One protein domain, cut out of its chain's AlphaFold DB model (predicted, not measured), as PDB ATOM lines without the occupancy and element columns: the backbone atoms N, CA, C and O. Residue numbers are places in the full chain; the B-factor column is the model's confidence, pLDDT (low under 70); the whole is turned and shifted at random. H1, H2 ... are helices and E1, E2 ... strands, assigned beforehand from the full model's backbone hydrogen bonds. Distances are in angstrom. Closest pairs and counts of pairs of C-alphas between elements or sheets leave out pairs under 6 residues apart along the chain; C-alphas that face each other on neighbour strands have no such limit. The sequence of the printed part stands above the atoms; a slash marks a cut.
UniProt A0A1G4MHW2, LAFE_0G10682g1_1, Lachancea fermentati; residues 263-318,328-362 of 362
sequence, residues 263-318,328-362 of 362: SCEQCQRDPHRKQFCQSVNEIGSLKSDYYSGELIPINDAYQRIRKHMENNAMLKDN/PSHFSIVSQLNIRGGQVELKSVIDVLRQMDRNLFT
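Overview. This is residues 263 to 318 and 328 to 362 of the 362 residues of the protein "LAFE_0G10682g1_1" of Lachancea fermentati (UniProt A0A1G4MHW2). Two long helices, H3 and H5, lie side by side and run the same way, and at their first ends is a tiny two-stranded sheet, E1 and E2, with H3 following E1 and H5 following E2 in the chain with no residue between. A second, shorter pair of helices, H2 and H4, lies to one side of them, and little H1 makes a corner with H2 at the end farthest from the sheet. The printed part has 91 residues, with five named helices and two named strands in the order H1, H2, E1, H3, H4, E2, H5; the class is mostly helix, and the sheet is antiparallel. The whole is compact, with a radius of gyration of the C-alphas of 13.4 A and spans of 41 by 31 by 19 A.

Arrangement. E1, residues 295 to 297, and E2, residues 343 to 345, are antiparallel neighbours at 137 degrees; N 296 and O 344, and N 344 and O 296, are each 2.8 A apart, within hydrogen-bond range. Residues 339 to 340 also pair with residues 343 to 344 of E2, antiparallel. H3, residues 298 to 318, touches H5, residues 346 to 360, with its residues 301 to 308 alone, at a shallow tilt of 16 degrees, the same way; their closest C-alphas, Ala 301 and Val 349, are 6.7 A apart. H4, residues 330 to 336, only just touches H5, with 3 pairs of C-alphas within 8 A, the closest Ile 333 and Val 352 at 6.8 A; the tilt is a steep 62 degrees, opposite ways. H2, residues 271 to 283, touches H4, the closest C-alphas being Phe 276 and His 330 at 5.9 A, at a shallow tilt of 33 degrees, only just short of steep, the same way. H2 only just touches H3, with 3 pairs within 8 A, the closest Arg 273 and Tyr 302 at 7.1 A, at a steep tilt of 54 degrees, opposite ways. H1, residues 265 to 269, and H2 touch only at the corner, the closest C-alphas being Cys 267 and Lys 274 at 4.7 A. H3 and H4 are near each other; H2 and H5 are apart. In H1, H2, H3 and H5 every O i to N i+4 pair is within hydrogen-bond range; in H4 2 of 3 are.

Along the chain. E1 begins at C-alpha 295, (181.738, 134.435, 258.350); it and E2 each measure 6.9 A. H3 measures 30.8 A, H5 21.6 A, H2 18.6 A, H4 10.3 A and H1 6.5 A. H5 ends at C-alpha 360, (163.508, 122.059, 242.608).

Size, cuts and confidence. The two farthest C-alphas, Asp 289 and Asn 318, are 43.0 A apart. Residues 319 to 327 are not printed, and C-alphas 318 and 328 are 19.6 A apart across the cut. The link from H2 to E1, 11 residues, is long. Mean pLDDT of the printed part is 78.2; residue 263, residues 284 to 293, residues 314 to 318, residue 328 and residues 360 to 362 are under 70.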
ATOM      1  N   SER A 263     178.425 150.877 244.775       67.81
ATOM      2  CA  SER A 263     179.345 151.843 244.145       67.81
ATOM      3  C   SER A 263     180.677 151.242 243.682       67.81
ATOM      4  O   SER A 263     181.362 151.850 242.860       67.81
ATOM      5  N   CYS A 264     181.054 150.055 244.173       79.38
ATOM      6  CA  CYS A 264     182.332 149.445 243.814       79.38
ATOM      7  C   CYS A 264     182.355 149.003 242.343       79.38
ATOM      8  O   CYS A 264     181.330 148.612 241.785       79.38
ATOM      9  N   GLU A 265     183.540 149.015 241.727       78.44
ATOM     10  CA  GLU A 265     183.758 148.667 240.311       78.44
ATOM     11  C   GLU A 265     183.110 147.324 239.932       78.44
ATOM     12  O   GLU A 265     182.521 147.137 238.872       78.44
ATOM     13  N   GLN A 266     183.132 146.395 240.875       77.50
ATOM     14  CA  GLN A 266     182.520 145.089 240.750       77.50
ATOM     15  C   GLN A 266     180.974 145.096 240.731       77.50
ATOM     16  O   GLN A 266     180.378 144.253 240.067       77.50
ATOM     17  N   CYS A 267     180.316 146.023 241.431       82.12
ATOM     18  CA  CYS A 267     178.863 146.227 241.335       82.12
ATOM     19  C   CYS A 267     178.468 147.040 240.094       82.12
ATOM     20  O   CYS A 267     177.324 146.962 239.660       82.12
ATOM     21  N   GLN A 268     179.393 147.813 239.515       80.31
ATOM     22  CA  GLN A 268     179.153 148.534 238.259       80.31
ATOM     23  C   GLN A 268     179.158 147.590 237.050       80.31
ATOM     24  O   GLN A 268     178.387 147.790 236.117       80.31
ATOM     25  N   ARG A 269     179.987 146.539 237.084       81.94
ATOM     26  CA  ARG A 269     180.059 145.528 236.015       81.94
ATOM     27  C   ARG A 269     178.899 144.527 236.017       81.94
ATOM     28  O   ARG A 269     178.605 143.965 234.971       81.94
ATOM     29  N   ASP A 270     178.264 144.279 237.165       81.81
ATOM     30  CA  ASP A 270     177.203 143.270 237.302       81.81
ATOM     31  C   ASP A 270     175.943 143.840 237.996       81.81
ATOM     32  O   ASP A 270     175.948 144.049 239.219       81.81
ATOM     33  N   PRO A 271     174.836 144.051 237.250       84.00
ATOM     34  CA  PRO A 271     173.563 144.521 237.797       84.00
ATOM     35  C   PRO A 271     172.964 143.614 238.883       84.00
ATOM     36  O   PRO A 271     172.375 144.123 239.839       84.00
ATOM     37  N   HIS A 272     173.136 142.291 238.793       83.38
ATOM     38  CA  HIS A 272     172.609 141.345 239.788       83.38
ATOM     39  C   HIS A 272     173.377 141.435 241.104       83.38
ATOM     40  O   HIS A 272     172.802 141.417 242.198       83.38
ATOM     41  N   ARG A 273     174.690 141.635 241.004       84.56
ATOM     42  CA  ARG A 273     175.544 141.839 242.169       84.56
ATOM     43  C   ARG A 273     175.195 143.129 242.897       84.56
ATOM     44  O   ARG A 273     175.170 143.154 244.128       84.56
ATOM     45  N   LYS A 274     174.900 144.190 242.144       84.62
ATOM     46  CA  LYS A 274     174.430 145.463 242.696       84.62
ATOM     47  C   LYS A 274     173.143 145.277 243.502       84.62
ATOM     48  O   LYS A 274     173.096 145.719 244.647       84.62
ATOM     49  N   GLN A 275     172.148 144.577 242.950       85.25
ATOM     50  CA  GLN A 275     170.880 144.298 243.638       85.25
ATOM     51  C   GLN A 275     171.079 143.486 244.925       85.25
ATOM     52  O   GLN A 275     170.475 143.794 245.955       85.25
ATOM     53  N   PHE A 276     171.957 142.480 244.888       86.00
ATOM     54  CA  PHE A 276     172.288 141.678 246.064       86.00
ATOM     55  C   PHE A 276     172.941 142.525 247.162       86.00
ATOM     56  O   PHE A 276     172.460 142.537 248.291       86.00
ATOM     57  N   CYS A 277     173.983 143.295 246.836       82.88
ATOM     58  CA  CYS A 277     174.662 144.171 247.796       82.88
ATOM     59  C   CYS A 277     173.732 145.244 248.387       82.88
ATOM     60  O   CYS A 277     173.826 145.540 249.577       82.88
ATOM     61  N   GLN A 278     172.832 145.818 247.583       83.06
ATOM     62  CA  GLN A 278     171.825 146.776 248.056       83.06
ATOM     63  C   GLN A 278     170.850 146.125 249.042       83.06
ATOM     64  O   GLN A 278     170.676 146.637 250.144       83.06
ATOM     65  N   SER A 279     170.327 144.943 248.705       83.81
ATOM     66  CA  SER A 279     169.428 144.180 249.584       83.81
ATOM     67  C   SER A 279     170.109 143.795 250.903       83.81
ATOM     68  O   SER A 279     169.517 143.875 251.977       83.81
ATOM     69  N   VAL A 280     171.384 143.395 250.836       81.50
ATOM     70  CA  VAL A 280     172.192 143.043 252.012       81.50
ATOM     71  C   VAL A 280     172.370 144.252 252.926       81.50
ATOM     72  O   VAL A 280     172.243 144.119 254.140       81.50
ATOM     73  N   ASN A 281     172.608 145.436 252.356       78.50
ATOM     74  CA  ASN A 281     172.747 146.671 253.121       78.50
ATOM     75  C   ASN A 281     171.425 147.133 253.757       78.50
ATOM     76  O   ASN A 281     171.426 147.636 254.876       78.50
ATOM     77  N   GLU A 282     170.296 146.935 253.076       74.56
ATOM     78  CA  GLU A 282     168.964 147.231 253.621       74.56
ATOM     79  C   GLU A 282     168.608 146.321 254.810       74.56
ATOM     80  O   GLU A 282     168.020 146.775 255.793       74.56
ATOM     81  N   ILE A 283     168.996 145.044 254.753       73.06
ATOM     82  CA  ILE A 283     168.638 144.028 255.758       73.06
ATOM     83  C   ILE A 283     169.658 143.959 256.909       73.06
ATOM     84  O   ILE A 283     169.288 143.674 258.052       73.06
ATOM     85  N   GLY A 284     170.931 144.255 256.637       63.12
ATOM     86  CA  GLY A 284     172.040 144.188 257.596       63.12
ATOM     87  C   GLY A 284     171.915 145.131 258.799       63.12
ATOM     88  O   GLY A 284     172.560 144.898 259.815       63.12
ATOM     89  N   SER A 285     171.038 146.138 258.737       56.44
ATOM     90  CA  SER A 285     170.773 147.068 259.848       56.44
ATOM     91  C   SER A 285     169.873 146.500 260.962       56.44
ATOM     92  O   SER A 285     169.664 147.175 261.969       56.44
ATOM     93  N   LEU A 286     169.303 145.293 260.809       55.62
ATOM     94  CA  LEU A 286     168.210 144.809 261.673       55.62
ATOM     95  C   LEU A 286     168.492 143.525 262.481       55.62
ATOM     96  O   LEU A 286     167.621 143.110 263.248       55.62
ATOM     97  N   LYS A 287     169.656 142.871 262.348       54.50
ATOM     98  CA  LYS A 287     169.916 141.551 262.972       54.50
ATOM     99  C   LYS A 287     171.133 141.576 263.921       54.50
ATOM    100  O   LYS A 287     172.178 142.105 263.576       54.50
ATOM    101  N   SER A 288     170.957 141.023 265.129       50.78
ATOM    102  CA  SER A 288     171.814 141.180 266.327       50.78
ATOM    103  C   SER A 288     172.796 140.014 266.605       50.78
ATOM    104  O   SER A 288     172.676 138.899 266.089       50.78
ATOM    105  N   ASP A 289     173.789 140.327 267.446       54.22
ATOM    106  CA  ASP A 289     175.104 139.712 267.662       54.22
ATOM    107  C   ASP A 289     175.216 138.538 268.654       54.22
ATOM    108  O   ASP A 289     175.972 138.617 269.618       54.22
ATOM    109  N   TYR A 290     174.550 137.405 268.431       54.41
ATOM    110  CA  TYR A 290     174.830 136.209 269.248       54.41
ATOM    111  C   TYR A 290     174.914 134.918 268.438       54.41
ATOM    112  O   TYR A 290     173.965 134.163 268.420       54.41
ATOM    113  N   TYR A 291     176.036 134.677 267.744       53.78
ATOM    114  CA  TYR A 291     176.396 133.366 267.163       53.78
ATOM    115  C   TYR A 291     177.867 133.369 266.720       53.78
ATOM    116  O   TYR A 291     178.327 134.337 266.111       53.78
ATOM    117  N   SER A 292     178.586 132.285 267.026       59.53
ATOM    118  CA  SER A 292     179.979 132.000 266.652       59.53
ATOM    119  C   SER A 292     180.028 131.130 265.386       59.53
ATOM    120  O   SER A 292     180.419 129.961 265.424       59.53
ATOM    121  N   GLY A 293     179.507 131.661 264.282       66.31
ATOM    122  CA  GLY A 293     179.535 131.015 262.969       66.31
ATOM    123  C   GLY A 293     180.712 131.497 262.122       66.31
ATOM    124  O   GLY A 293     181.214 132.601 262.319       66.31
ATOM    125  N   GLU A 294     181.139 130.674 261.167       83.81
ATOM    126  CA  GLU A 294     182.115 131.063 260.147       83.81
ATOM    127  C   GLU A 294     181.501 132.133 259.230       83.81
ATOM    128  O   GLU A 294     180.415 131.947 258.669       83.81
ATOM    129  N   LEU A 295     182.174 133.278 259.126       85.62
ATOM    130  CA  LEU A 295     181.738 134.435 258.350       85.62
ATOM    131  C   LEU A 295     182.507 134.475 257.030       85.62
ATOM    132  O   LEU A 295     183.735 134.405 257.023       85.62
ATOM    133  N   ILE A 296     181.785 134.629 255.923       85.00
ATOM    134  CA  ILE A 296     182.359 134.799 254.588       85.00
ATOM    135  C   ILE A 296     182.068 136.207 254.048       85.00
ATOM    136  O   ILE A 296     181.053 136.813 254.404       85.00
ATOM    137  N   PRO A 297     182.927 136.766 253.177       84.69
ATOM    138  CA  PRO A 297     182.654 138.043 252.524       84.69
ATOM    139  C   PRO A 297     181.353 138.007 251.709       84.69
ATOM    140  O   PRO A 297     181.051 137.006 251.058       84.69
ATOM    141  N   ILE A 298     180.624 139.130 251.651       84.75
ATOM    142  CA  ILE A 298     179.389 139.267 250.845       84.75
ATOM    143  C   ILE A 298     179.601 138.829 249.391       84.75
ATOM    144  O   ILE A 298     178.729 138.197 248.798       84.75
ATOM    145  N   ASN A 299     180.767 139.139 248.815       83.94
ATOM    146  CA  ASN A 299     181.088 138.734 247.449       83.94
ATOM    147  C   ASN A 299     181.165 137.208 247.285       83.94
ATOM    148  O   ASN A 299     180.662 136.678 246.301       83.94
ATOM    149  N   ASP A 300     181.765 136.508 248.247       85.69
ATOM    150  CA  ASP A 300     181.868 135.047 248.215       85.69
ATOM    151  C   ASP A 300     180.474 134.411 248.357       85.69
ATOM    152  O   ASP A 300     180.089 133.548 247.570       85.69
ATOM    153  N   ALA A 301     179.644 134.934 249.268       87.31
ATOM    154  CA  ALA A 301     178.252 134.507 249.405       87.31
ATOM    155  C   ALA A 301     177.455 134.687 248.096       87.31
ATOM    156  O   ALA A 301     176.781 133.755 247.651       87.31
ATOM    157  N   TYR A 302     177.569 135.851 247.446       87.94
ATOM    158  CA  TYR A 302     176.917 136.129 246.163       87.94
ATOM    159  C   TYR A 302     177.360 135.157 245.064       87.94
ATOM    160  O   TYR A 302     176.517 134.590 244.372       87.94
ATOM    161  N   GLN A 303     178.668 134.931 244.917       87.19
ATOM    162  CA  GLN A 303     179.204 134.040 243.887       87.19
ATOM    163  C   GLN A 303     178.743 132.593 244.081       87.19
ATOM    164  O   GLN A 303     178.361 131.941 243.109       87.19
ATOM    165  N   ARG A 304     178.709 132.101 245.327       88.56
ATOM    166  CA  ARG A 304     178.204 130.756 245.643       88.56
ATOM    167  C   ARG A 304     176.730 130.603 245.284       88.56
ATOM    168  O   ARG A 304     176.363 129.627 244.639       88.56
ATOM    169  N   ILE A 305     175.903 131.579 245.656       89.00
ATOM    170  CA  ILE A 305     174.467 131.579 245.349       89.00
ATOM    171  C   ILE A 305     174.237 131.647 243.839       89.00
ATOM    172  O   ILE A 305     173.466 130.860 243.299       89.00
ATOM    173  N   ARG A 306     174.944 132.541 243.142       87.56
ATOM    174  CA  ARG A 306     174.834 132.705 241.691       87.56
ATOM    175  C   ARG A 306     175.211 131.429 240.939       87.56
ATOM    176  O   ARG A 306     174.429 130.963 240.119       87.56
ATOM    177  N   LYS A 307     176.362 130.833 241.261       87.19
ATOM    178  CA  LYS A 307     176.815 129.582 240.637       87.19
ATOM    179  C   LYS A 307     175.814 128.447 240.864       87.19
ATOM    180  O   LYS A 307     175.571 127.646 239.970       87.19
ATOM    181  N   HIS A 308     175.210 128.394 242.049       85.56
ATOM    182  CA  HIS A 308     174.167 127.418 242.362       85.56
ATOM    183  C   HIS A 308     172.907 127.629 241.515       85.56
ATOM    184  O   HIS A 308     172.366 126.673 240.970       85.56
ATOM    185  N   MET A 309     172.472 128.880 241.338       83.81
ATOM    186  CA  MET A 309     171.344 129.216 240.460       83.81
ATOM    187  C   MET A 309     171.621 128.863 238.989       83.81
ATOM    188  O   MET A 309     170.735 128.329 238.327       83.81
ATOM    189  N   GLU A 310     172.835 129.115 238.493       83.88
ATOM    190  CA  GLU A 310     173.260 128.774 237.125       83.88
ATOM    191  C   GLU A 310     173.318 127.250 236.909       83.88
ATOM    192  O   GLU A 310     172.774 126.741 235.929       83.88
ATOM    193  N   ASN A 311     173.881 126.498 237.860       82.94
ATOM    194  CA  ASN A 311     173.899 125.031 237.813       82.94
ATOM    195  C   ASN A 311     172.482 124.439 237.838       82.94
ATOM    196  O   ASN A 311     172.179 123.499 237.106       82.94
ATOM    197  N   ASN A 312     171.597 125.013 238.656       77.31
ATOM    198  CA  ASN A 312     170.202 124.599 238.724       77.31
ATOM    199  C   ASN A 312     169.439 124.934 237.437       77.31
ATOM    200  O   ASN A 312     168.572 124.162 237.040       77.31
ATOM    201  N   ALA A 313     169.764 126.041 236.761       72.81
ATOM    202  CA  ALA A 313     169.218 126.350 235.440       72.81
ATOM    203  C   ALA A 313     169.646 125.300 234.400       72.81
ATOM    204  O   ALA A 313     168.797 124.770 233.691       72.81
ATOM    205  N   MET A 314     170.918 124.890 234.395       66.56
ATOM    206  CA  MET A 314     171.385 123.817 233.505       66.56
ATOM    207  C   MET A 314     170.733 122.457 233.797       66.56
ATOM    208  O   MET A 314     170.465 121.684 232.878       66.56
ATOM    209  N   LEU A 315     170.456 122.145 235.067       65.75
ATOM    210  CA  LEU A 315     169.711 120.937 235.443       65.75
ATOM    211  C   LEU A 315     168.238 121.006 235.008       65.75
ATOM    212  O   LEU A 315     167.682 119.981 234.611       65.75
ATOM    213  N   LYS A 316     167.624 122.196 235.039       63.44
ATOM    214  CA  LYS A 316     166.269 122.429 234.516       63.44
ATOM    215  C   LYS A 316     166.202 122.261 232.999       63.44
ATOM    216  O   LYS A 316     165.255 121.648 232.537       63.44
ATOM    217  N   ASP A 317     167.199 122.718 232.242       59.91
ATOM    218  CA  ASP A 317     167.193 122.612 230.771       59.91
ATOM    219  C   ASP A 317     167.367 121.166 230.265       59.91
ATOM    220  O   ASP A 317     166.873 120.811 229.196       59.91
ATOM    221  N   ASN A 318     168.035 120.301 231.040       60.72
ATOM    222  CA  ASN A 318     168.217 118.886 230.692       60.72
ATOM    223  C   ASN A 318     166.996 118.005 231.017       60.72
ATOM    224  O   ASN A 318     166.873 116.900 230.487       60.72
ATOM    225  N   PRO A 328     164.120 132.380 242.337       69.00
ATOM    226  CA  PRO A 328     163.969 133.037 243.624       69.00
ATOM    227  C   PRO A 328     164.611 134.421 243.539       69.00
ATOM    228  O   PRO A 328     165.771 134.560 243.147       69.00
ATOM    229  N   SER A 329     163.837 135.457 243.865       79.69
ATOM    230  CA  SER A 329     164.324 136.831 243.801       79.69
ATOM    231  C   SER A 329     165.491 137.017 244.771       79.69
ATOM    232  O   SER A 329     165.482 136.478 245.883       79.69
ATOM    233  N   HIS A 330     166.487 137.823 244.385       78.44
ATOM    234  CA  HIS A 330     167.639 138.118 245.248       78.44
ATOM    235  C   HIS A 330     167.210 138.632 246.630       78.44
ATOM    236  O   HIS A 330     167.827 138.285 247.631       78.44
ATOM    237  N   PHE A 331     166.107 139.376 246.708       79.94
ATOM    238  CA  PHE A 331     165.545 139.849 247.970       79.94
ATOM    239  C   PHE A 331     165.084 138.705 248.893       79.94
ATOM    240  O   PHE A 331     165.386 138.708 250.086       79.94
ATOM    241  N   SER A 332     164.399 137.693 248.345       81.56
ATOM    242  CA  SER A 332     163.947 136.522 249.112       81.56
ATOM    243  C   SER A 332     165.130 135.750 249.696       81.56
ATOM    244  O   SER A 332     165.134 135.420 250.882       81.56
ATOM    245  N   ILE A 333     166.171 135.555 248.887       83.75
ATOM    246  CA  ILE A 333     167.417 134.894 249.282       83.75
ATOM    247  C   ILE A 333     168.090 135.676 250.417       83.75
ATOM    248  O   ILE A 333     168.391 135.113 251.465       83.75
ATOM    249  N   VAL A 334     168.279 136.988 250.249       84.06
ATOM    250  CA  VAL A 334     168.984 137.826 251.232       84.06
ATOM    251  C   VAL A 334     168.221 137.933 252.554       84.06
ATOM    252  O   VAL A 334     168.842 137.967 253.615       84.06
ATOM    253  N   SER A 335     166.885 137.906 252.531       83.81
ATOM    254  CA  SER A 335     166.065 137.946 253.752       83.81
ATOM    255  C   SER A 335     166.346 136.782 254.717       83.81
ATOM    256  O   SER A 335     166.255 136.945 255.941       83.81
ATOM    257  N   GLN A 336     166.755 135.636 254.166       83.44
ATOM    258  CA  GLN A 336     167.061 134.402 254.889       83.44
ATOM    259  C   GLN A 336     168.529 134.321 255.333       83.44
ATOM    260  O   GLN A 336     168.871 133.480 256.162       83.44
ATOM    261  N   LEU A 337     169.389 135.215 254.837       86.12
ATOM    262  CA  LEU A 337     170.788 135.278 255.242       86.12
ATOM    263  C   LEU A 337     170.942 135.972 256.602       86.12
ATOM    264  O   LEU A 337     170.230 136.929 256.944       86.12
ATOM    265  N   ASN A 338     171.918 135.492 257.369       83.94
ATOM    266  CA  ASN A 338     172.410 136.166 258.561       83.94
ATOM    267  C   ASN A 338     173.611 137.020 258.165       83.94
ATOM    268  O   ASN A 338     174.645 136.512 257.737       83.94
ATOM    269  N   ILE A 339     173.442 138.332 258.287       83.31
ATOM    270  CA  ILE A 339     174.388 139.338 257.807       83.31
ATOM    271  C   ILE A 339     174.916 140.078 259.030       83.31
ATOM    272  O   ILE A 339     174.132 140.503 259.877       83.31
ATOM    273  N   ARG A 340     176.237 140.235 259.114       76.69
ATOM    274  CA  ARG A 340     176.909 141.066 260.116       76.69
ATOM    275  C   ARG A 340     177.872 142.009 259.417       76.69
ATOM    276  O   ARG A 340     178.924 141.593 258.934       76.69
ATOM    277  N   GLY A 341     177.498 143.286 259.350       75.06
ATOM    278  CA  GLY A 341     178.267 144.294 258.625       75.06
ATOM    279  C   GLY A 341     178.508 143.885 257.166       75.06
ATOM    280  O   GLY A 341     177.568 143.587 256.436       75.06
ATOM    281  N   GLY A 342     179.779 143.850 256.755       72.19
ATOM    282  CA  GLY A 342     180.215 143.459 255.408       72.19
ATOM    283  C   GLY A 342     180.371 141.947 255.173       72.19
ATOM    284  O   GLY A 342     180.971 141.546 254.172       72.19
ATOM    285  N   GLN A 343     179.898 141.106 256.095       79.00
ATOM    286  CA  GLN A 343     180.089 139.655 256.070       79.00
ATOM    287  C   GLN A 343     178.766 138.904 256.264       79.00
ATOM    288  O   GLN A 343     177.814 139.411 256.859       79.00
ATOM    289  N   VAL A 344     178.708 137.680 255.743       86.56
ATOM    290  CA  VAL A 344     177.534 136.801 255.768       86.56
ATOM    291  C   VAL A 344     177.904 135.492 256.453       86.56
ATOM    292  O   VAL A 344     178.979 134.943 256.222       86.56
ATOM    293  N   GLU A 345     177.018 134.968 257.292       88.56
ATOM    294  CA  GLU A 345     177.220 133.675 257.940       88.56
ATOM    295  C   GLU A 345     177.131 132.535 256.916       88.56
ATOM    296  O   GLU A 345     176.100 132.346 256.263       88.56
ATOM    297  N   LEU A 346     178.183 131.719 256.827       86.69
ATOM    298  CA  LEU A 346     178.267 130.605 255.883       86.69
ATOM    299  C   LEU A 346     177.129 129.590 256.065       86.69
ATOM    300  O   LEU A 346     176.579 129.096 255.082       86.69
ATOM    301  N   LYS A 347     176.738 129.310 257.314       87.19
ATOM    302  CA  LYS A 347     175.619 128.402 257.619       87.19
ATOM    303  C   LYS A 347     174.318 128.880 256.978       87.19
ATOM    304  O   LYS A 347     173.658 128.098 256.305       87.19
ATOM    305  N   SER A 348     174.021 130.177 257.092       89.25
ATOM    306  CA  SER A 348     172.824 130.765 256.484       89.25
ATOM    307  C   SER A 348     172.834 130.652 254.955       89.25
ATOM    308  O   SER A 348     171.806 130.362 254.356       89.25
ATOM    309  N   VAL A 349     174.005 130.777 254.319       88.75
ATOM    310  CA  VAL A 349     174.147 130.568 252.870       88.75
ATOM    311  C   VAL A 349     173.851 129.115 252.503       88.75
ATOM    312  O   VAL A 349     173.048 128.867 251.610       88.75
ATOM    313  N   ILE A 350     174.448 128.151 253.209       87.88
ATOM    314  CA  ILE A 350     174.236 126.716 252.958       87.88
ATOM    315  C   ILE A 350     172.763 126.330 253.136       87.88
ATOM    316  O   ILE A 350     172.227 125.570 252.329       87.88
ATOM    317  N   ASP A 351     172.096 126.855 254.163       88.75
ATOM    318  CA  ASP A 351     170.685 126.564 254.424       88.75
ATOM    319  C   ASP A 351     169.773 127.093 253.310       88.75
ATOM    320  O   ASP A 351     168.864 126.380 252.874       88.75
ATOM    321  N   VAL A 352     170.070 128.286 252.782       89.62
ATOM    322  CA  VAL A 352     169.370 128.859 251.623       89.62
ATOM    323  C   VAL A 352     169.602 128.026 250.360       89.62
ATOM    324  O   VAL A 352     168.642 127.730 249.650       89.62
ATOM    325  N   LEU A 353     170.835 127.578 250.092       89.12
ATOM    326  CA  LEU A 353     171.120 126.689 248.954       89.12
ATOM    327  C   LEU A 353     170.325 125.376 249.053       89.12
ATOM    328  O   LEU A 353     169.644 124.987 248.107       89.12
ATOM    329  N   ARG A 354     170.314 124.744 250.233       87.94
ATOM    330  CA  ARG A 354     169.532 123.522 250.496       87.94
ATOM    331  C   ARG A 354     168.028 123.741 250.367       87.94
ATOM    332  O   ARG A 354     167.290 122.820 250.025       87.94
ATOM    333  N   GLN A 355     167.535 124.924 250.719       85.44
ATOM    334  CA  GLN A 355     166.135 125.278 250.507       85.44
ATOM    335  C   GLN A 355     165.819 125.439 249.018       85.44
ATOM    336  O   GLN A 355     164.784 124.946 248.580       85.44
ATOM    337  N   MET A 356     166.713 126.053 248.238       83.62
ATOM    338  CA  MET A 356     166.556 126.135 246.785       83.62
ATOM    339  C   MET A 356     166.518 124.749 246.141       83.62
ATOM    340  O   MET A 356     165.636 124.513 245.326       83.62
ATOM    341  N   ASP A 357     167.381 123.821 246.560       83.69
ATOM    342  CA  ASP A 357     167.377 122.448 246.037       83.69
ATOM    343  C   ASP A 357     166.089 121.704 246.372       83.69
ATOM    344  O   ASP A 357     165.515 121.040 245.515       83.69
ATOM    345  N   ARG A 358     165.574 121.862 247.598       83.38
ATOM    346  CA  ARG A 358     164.274 121.287 247.979       83.38
ATOM    347  C   ARG A 358     163.141 121.799 247.093       83.38
ATOM    348  O   ARG A 358     162.301 121.003 246.698       83.38
ATOM    349  N   ASN A 359     163.169 123.083 246.738       73.94
ATOM    350  CA  ASN A 359     162.173 123.695 245.860       73.94
ATOM    351  C   ASN A 359     162.297 123.267 244.384       73.94
ATOM    352  O   ASN A 359     161.401 123.569 243.604       73.94
ATOM    353  N   LEU A 360     163.389 122.613 243.966       67.62
ATOM    354  CA  LEU A 360     163.508 122.059 242.608       67.62
ATOM    355  C   LEU A 360     162.763 120.731 242.445       67.62
ATOM    356  O   LEU A 360     162.383 120.387 241.329       67.62
ATOM    357  N   PHE A 361     162.597 119.980 243.535       62.66
ATOM    358  CA  PHE A 361     161.997 118.640 243.532       62.66
ATOM    359  C   PHE A 361     160.554 118.611 244.061       62.66
ATOM    360  O   PHE A 361     159.956 117.537 244.135       62.66
ATOM    361  N   THR A 362     160.009 119.767 244.439       52.91
ATOM    362  CA  THR A 362     158.593 119.987 244.777       52.91
ATOM    363  C   THR A 362     157.893 120.680 243.625       52.91
ATOM    364  O   THR A 362     156.773 120.250 243.277       52.91
TER     365      THR A 362